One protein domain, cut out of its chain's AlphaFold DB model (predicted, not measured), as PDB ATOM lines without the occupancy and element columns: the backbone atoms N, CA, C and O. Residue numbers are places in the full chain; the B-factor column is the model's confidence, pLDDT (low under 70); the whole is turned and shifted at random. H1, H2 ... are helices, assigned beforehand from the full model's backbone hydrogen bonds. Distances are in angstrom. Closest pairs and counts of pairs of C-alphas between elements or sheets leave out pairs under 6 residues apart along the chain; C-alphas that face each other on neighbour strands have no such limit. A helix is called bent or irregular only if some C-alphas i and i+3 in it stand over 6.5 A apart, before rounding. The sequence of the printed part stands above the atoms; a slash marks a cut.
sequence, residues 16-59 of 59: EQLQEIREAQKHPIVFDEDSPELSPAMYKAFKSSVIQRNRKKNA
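This is residues 16 to 59 of the 59 residues of an uncharacterized protein of Marvinbryantia formatexigens DSM 14469 (UniProt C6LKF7). The model is an open, lopsided U with an empty middle: the short helix H1 belongs to one arm, the long helix H2 makes the other, and the 15-residue stretch 25 to 39 runs on from H1 and crosses the base to H2. The two helices stay apart, and the chain between them is the link that joins the arms. The printed part has 44 residues with two named helices, in the order H1, H2, and no named strand; the class is all helix. It is extended, with a radius of gyration of the C-alphas of 15.1 A, and flat, spanning 36 by 30 by 15 A.

H1, residues 16 to 24, stands free, as do residues 25 to 28 after it. A long link of 15 residues leads to H2, residues 40 to 58. H1 and H2 are apart, with no C-alpha of the one within 8 A of the other. Residues 30 to 36 of the link stand free, and so do residues 40 to 45 and 47 to 58 of H2. In H1 and H2 every O i to N i+4 pair is within hydrogen-bond range.

H1 begins at C-alpha 16 (-14.511, -12.891, 24.044) and ends at C-alpha 24 (-13.599, -9.980, 12.205), z falling between them. H2 begins at C-alpha 40 (3.729, -3.867, -3.071) and ends at C-alpha 58 (16.936, -10.637, 19.919), z rising; its length from first to last C-alpha is 27.4 A, against 12.2 A for H1. Neither helix is bent.

The two C-alphas farthest apart are those of Glu 33, in the link, and Ala 59, at 39.5 A. The C-alphas of Glu 16 and Ala 59, the chain's last residue, are 35.6 A apart. The printed part has no cut. The mean pLDDT of the printed part is 90.6, and residues 58 to 59 are under 70.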
ATOM      1  N   GLU A  16     -13.548 -13.680  24.818       91.94
ATOM      2  CA  GLU A  16     -14.511 -12.891  24.044       91.94
ATOM      3  C   GLU A  16     -13.810 -12.013  22.999       91.94
ATOM      4  O   GLU A  16     -14.173 -12.037  21.826       91.94
ATOM      5  N   GLN A  17     -12.739 -11.315  23.389       90.38
ATOM      6  CA  GLN A  17     -11.938 -10.501  22.467       90.38
ATOM      7  C   GLN A  17     -11.247 -11.353  21.397       90.38
ATOM      8  O   GLN A  17     -11.150 -10.953  20.239       90.38
ATOM      9  N   LEU A  18     -10.758 -12.542  21.759       93.12
ATOM     10  CA  LEU A  18     -10.184 -13.470  20.781       93.12
ATOM     11  C   LEU A  18     -11.242 -13.964  19.794       93.12
ATOM     12  O   LEU A  18     -10.938 -14.135  18.613       93.12
ATOM     13  N   GLN A  19     -12.467 -14.197  20.262       94.44
ATOM     14  CA  GLN A  19     -13.571 -14.616  19.413       94.44
ATOM     15  C   GLN A  19     -14.010 -13.493  18.464       94.44
ATOM     16  O   GLN A  19     -14.177 -13.759  17.276       94.44
ATOM     17  N   GLU A  20     -14.084 -12.250  18.948       92.25
ATOM     18  CA  GLU A  20     -14.339 -11.057  18.130       92.25
ATOM     19  C   GLU A  20     -13.299 -10.924  17.007       92.25
ATOM     20  O   GLU A  20     -13.652 -10.747  15.844       92.25
ATOM     21  N   ILE A  21     -12.011 -11.114  17.318       90.50
ATOM     22  CA  ILE A  21     -10.936 -11.084  16.313       90.50
ATOM     23  C   ILE A  21     -11.124 -12.181  15.252       90.50
ATOM     24  O   ILE A  21     -10.930 -11.930  14.060       90.50
ATOM     25  N   ARG A  22     -11.497 -13.403  15.654       93.38
ATOM     26  CA  ARG A  22     -11.741 -14.513  14.712       93.38
ATOM     27  C   ARG A  22     -12.944 -14.259  13.815       93.38
ATOM     28  O   ARG A  22     -12.951 -14.702  12.670       93.38
ATOM     29  N   GLU A  23     -13.972 -13.605  14.337       93.94
ATOM     30  CA  GLU A  23     -15.146 -13.229  13.559       93.94
ATOM     31  C   GLU A  23     -14.812 -12.103  12.581       93.94
ATOM     32  O   GLU A  23     -15.066 -12.254  11.388       93.94
ATOM     33  N   ALA A  24     -14.106 -11.067  13.040       90.50
ATOM     34  CA  ALA A  24     -13.599  -9.980  12.205       90.50
ATOM     35  C   ALA A  24     -12.750 -10.491  11.028       90.50
ATOM     36  O   ALA A  24     -12.882  -9.997   9.911       90.50
ATOM     37  N   GLN A  25     -11.936 -11.532  11.243       90.44
ATOM     38  CA  GLN A  25     -11.117 -12.151  10.193       90.44
ATOM     39  C   GLN A  25     -11.938 -12.715   9.016       90.44
ATOM     40  O   GLN A  25     -11.407 -12.850   7.914       90.44
ATOM     41  N   LYS A  26     -13.214 -13.067   9.224       94.38
ATOM     42  CA  LYS A  26     -14.087 -13.600   8.161       94.38
ATOM     43  C   LYS A  26     -14.577 -12.519   7.199       94.38
ATOM     44  O   LYS A  26     -15.077 -12.850   6.126       94.38
ATOM     45  N   HIS A  27     -14.469 -11.253   7.584       92.12
ATOM     46  CA  HIS A  27     -14.916 -10.131   6.776       92.12
ATOM     47  C   HIS A  27     -13.790  -9.643   5.851       92.12
ATOM     48  O   HIS A  27     -12.616  -9.695   6.225       92.12
ATOM     49  N   PRO A  28     -14.117  -9.179   4.631       89.62
ATOM     50  CA  PRO A  28     -13.121  -8.617   3.730       89.62
ATOM     51  C   PRO A  28     -12.548  -7.315   4.300       89.62
ATOM     52  O   PRO A  28     -13.255  -6.536   4.940       89.62
ATOM     53  N   ILE A  29     -11.267  -7.066   4.032       87.06
ATOM     54  CA  ILE A  29     -10.623  -5.792   4.362       87.06
ATOM     55  C   ILE A  29     -11.128  -4.750   3.363       87.06
ATOM     56  O   ILE A  29     -10.916  -4.897   2.159       87.06
ATOM     57  N   VAL A  30     -11.810  -3.720   3.861       90.00
ATOM     58  CA  VAL A  30     -12.292  -2.596   3.053       90.00
ATOM     59  C   VAL A  30     -11.377  -1.407   3.301       90.00
ATOM     60  O   VAL A  30     -11.243  -0.959   4.436       90.00
ATOM     61  N   PHE A  31     -10.732  -0.936   2.238       88.81
ATOM     62  CA  PHE A  31      -9.908   0.268   2.252       88.81
ATOM     63  C   PHE A  31     -10.781   1.481   1.928       88.81
ATOM     64  O   PHE A  31     -11.657   1.396   1.063       88.81
ATOM     65  N   ASP A  32     -10.546   2.592   2.614       92.31
ATOM     66  CA  ASP A  32     -11.212   3.870   2.367       92.31
ATOM     67  C   ASP A  32     -10.216   4.905   1.815       92.31
ATOM     68  O   ASP A  32      -9.049   4.601   1.559       92.31
ATOM     69  N   GLU A  33     -10.690   6.125   1.555       90.44
ATOM     70  CA  GLU A  33      -9.853   7.202   1.008       90.44
ATOM     71  C   GLU A  33      -8.751   7.639   1.987       90.44
ATOM     72  O   GLU A  33      -7.646   7.984   1.561       90.44
ATOM     73  N   ASP A  34      -9.031   7.571   3.292       89.56
ATOM     74  CA  ASP A  34      -8.093   7.925   4.360       89.56
ATOM     75  C   ASP A  34      -7.071   6.800   4.642       89.56
ATOM     76  O   ASP A  34      -5.975   7.046   5.158       89.56
ATOM     77  N   SER A  35      -7.405   5.557   4.289       87.50
ATOM     78  CA  SER A  35      -6.614   4.345   4.492       87.50
ATOM     79  C   SER A  35      -6.607   3.465   3.233       87.50
ATOM     80  O   SER A  35      -7.193   2.376   3.210       87.50
ATOM     81  N   PRO A  36      -5.912   3.911   2.168       89.56
ATOM     82  CA  PRO A  36      -5.815   3.154   0.930       89.56
ATOM     83  C   PRO A  36      -4.940   1.906   1.093       89.56
ATOM     84  O   PRO A  36      -4.092   1.804   1.987       89.56
ATOM     85  N   GLU A  37      -5.096   0.960   0.166       90.31
ATOM     86  CA  GLU A  37      -4.251  -0.229   0.123       90.31
ATOM     87  C   GLU A  37      -2.773   0.142  -0.091       90.31
ATOM     88  O   GLU A  37      -2.409   0.982  -0.919       90.31
ATOM     89  N   LEU A  38      -1.888  -0.520   0.659       90.62
ATOM     90  CA  LEU A  38      -0.450  -0.326   0.517       90.62
ATOM     91  C   LEU A  38       0.045  -0.878  -0.826       90.62
ATOM     92  O   LEU A  38      -0.251  -2.009  -1.207       90.62
ATOM     93  N   SER A  39       0.917  -0.127  -1.502       93.19
ATOM     94  CA  SER A  39       1.598  -0.647  -2.692       93.19
ATOM     95  C   SER A  39       2.508  -1.845  -2.349       93.19
ATOM     96  O   SER A  39       3.017  -1.942  -1.223       93.19
ATOM     97  N   PRO A  40       2.827  -2.735  -3.311       94.69
ATOM     98  CA  PRO A  40       3.729  -3.867  -3.071       94.69
ATOM     99  C   PRO A  40       5.099  -3.463  -2.497       94.69
ATOM    100  O   PRO A  40       5.674  -4.167  -1.661       94.69
ATOM    101  N   ALA A  41       5.621  -2.300  -2.904       95.56
ATOM    102  CA  ALA A  41       6.870  -1.753  -2.381       95.56
ATOM    103  C   ALA A  41       6.742  -1.329  -0.908       95.56
ATOM    104  O   ALA A  41       7.634  -1.617  -0.104       95.56
ATOM    105  N   MET A  42       5.619  -0.709  -0.534       95.00
ATOM    106  CA  MET A  42       5.333  -0.318   0.849       95.00
ATOM    107  C   MET A  42       5.152  -1.542   1.749       95.00
ATOM    108  O   MET A  42       5.750  -1.595   2.824       95.00
ATOM    109  N   TYR A  43       4.433  -2.570   1.287       94.50
ATOM    110  CA  TYR A  43       4.337  -3.851   1.994       94.50
ATOM    111  C   TYR A  43       5.716  -4.469   2.249       94.50
ATOM    112  O   TYR A  43       6.021  -4.901   3.366       94.50
ATOM    113  N   LYS A  44       6.592  -4.479   1.235       96.25
ATOM    114  CA  LYS A  44       7.968  -4.981   1.368       96.25
ATOM    115  C   LYS A  44       8.772  -4.177   2.392       96.25
ATOM    116  O   LYS A  44       9.470  -4.774   3.219       96.25
ATOM    117  N   ALA A  45       8.680  -2.849   2.354       96.31
ATOM    118  CA  ALA A  45       9.358  -1.970   3.302       96.31
ATOM    119  C   ALA A  45       8.868  -2.209   4.739       96.31
ATOM    120  O   ALA A  45       9.685  -2.391   5.644       96.31
ATOM    121  N   PHE A  46       7.551  -2.312   4.931       93.88
ATOM    122  CA  PHE A  46       6.933  -2.589   6.226       93.88
ATOM    123  C   PHE A  46       7.384  -3.938   6.798       93.88
ATOM    124  O   PHE A  46       7.869  -4.020   7.926       93.88
ATOM    125  N   LYS A  47       7.334  -5.007   5.996       95.31
ATOM    126  CA  LYS A  47       7.841  -6.324   6.408       95.31
ATOM    127  C   LYS A  47       9.323  -6.265   6.799       95.31
ATOM    128  O   LYS A  47       9.730  -6.846   7.805       95.31
ATOM    129  N   SER A  48      10.132  -5.547   6.023       96.06
ATOM    130  CA  SER A  48      11.575  -5.432   6.260       96.06
ATOM    131  C   SER A  48      11.900  -4.651   7.536       96.06
ATOM    132  O   SER A  48      12.843  -5.008   8.244       96.06
ATOM    133  N   SER A  49      11.133  -3.607   7.864       94.62
ATOM    134  CA  SER A  49      11.336  -2.824   9.089       94.62
ATOM    135  C   SER A  49      11.036  -3.654  10.343       94.62
ATOM    136  O   SER A  49      11.821  -3.641  11.294       94.62
ATOM    137  N   VAL A  50       9.967  -4.460  10.315       93.62
ATOM    138  CA  VAL A  50       9.607  -5.377  11.408       93.62
ATOM    139  C   VAL A  50      10.693  -6.433  11.623       93.62
ATOM    140  O   VAL A  50      11.130  -6.643  12.756       93.62
ATOM    141  N   ILE A  51      11.182  -7.063  10.549       94.38
ATOM    142  CA  ILE A  51      12.246  -8.078  10.637       94.38
ATOM    143  C   ILE A  51      13.518  -7.485  11.255       94.38
ATOM    144  O   ILE A  51      14.088  -8.077  12.173       94.38
ATOM    145  N   GLN A  52      13.957  -6.313  10.793       93.81
ATOM    146  CA  GLN A  52      15.157  -5.649  11.317       93.81
ATOM    147  C   GLN A  52      15.007  -5.266  12.793       93.81
ATOM    148  O   GLN A  52      15.916  -5.503  13.590       93.81
ATOM    149  N   ARG A  53      13.839  -4.740  13.185       93.25
ATOM    150  CA  ARG A  53      13.522  -4.437  14.586       93.25
ATOM    151  C   ARG A  53      13.601  -5.684  15.462       93.25
ATOM    152  O   ARG A  53      14.181  -5.621  16.543       93.25
ATOM    153  N   ASN A  54      13.029  -6.799  15.014       91.50
ATOM    154  CA  ASN A  54      13.029  -8.045  15.780       91.50
ATOM    155  C   ASN A  54      14.438  -8.630  15.907       91.50
ATOM    156  O   ASN A  54      14.808  -9.061  16.993       91.50
ATOM    157  N   ARG A  55      15.257  -8.562  14.847       89.94
ATOM    158  CA  ARG A  55      16.681  -8.932  14.916       89.94
ATOM    159  C   ARG A  55      17.427  -8.124  15.976       89.94
ATOM    160  O   ARG A  55      18.099  -8.715  16.801       89.94
ATOM    161  N   LYS A  56      17.248  -6.798  16.005       87.12
ATOM    162  CA  LYS A  56      17.895  -5.921  16.997       87.12
ATOM    163  C   LYS A  56      17.439  -6.181  18.439       87.12
ATOM    164  O   LYS A  56      18.178  -5.887  19.364       87.12
ATOM    165  N   LYS A  57      16.214  -6.672  18.645       79.94
ATOM    166  CA  LYS A  57      15.696  -6.999  19.985       79.94
ATOM    167  C   LYS A  57      16.164  -8.358  20.510       79.94
ATOM    168  O   LYS A  57      16.104  -8.565  21.716       79.94
ATOM    169  N   ASN A  58      16.557  -9.258  19.610       67.25
ATOM    170  CA  ASN A  58      16.936 -10.637  19.919       67.25
ATOM    171  C   ASN A  58      18.452 -10.888  19.784       67.25
ATOM    172  O   ASN A  58      18.874 -12.034  19.913       67.25
ATOM    173  N   ALA A  59      19.232  -9.852  19.461       55.03
ATOM    174  CA  ALA A  59      20.694  -9.846  19.423       55.03
ATOM    175  C   ALA A  59      21.227  -9.176  20.690       55.03
ATOM    176  O   ALA A  59      22.263  -9.649  21.197       55.03
TER     177      ALA A  59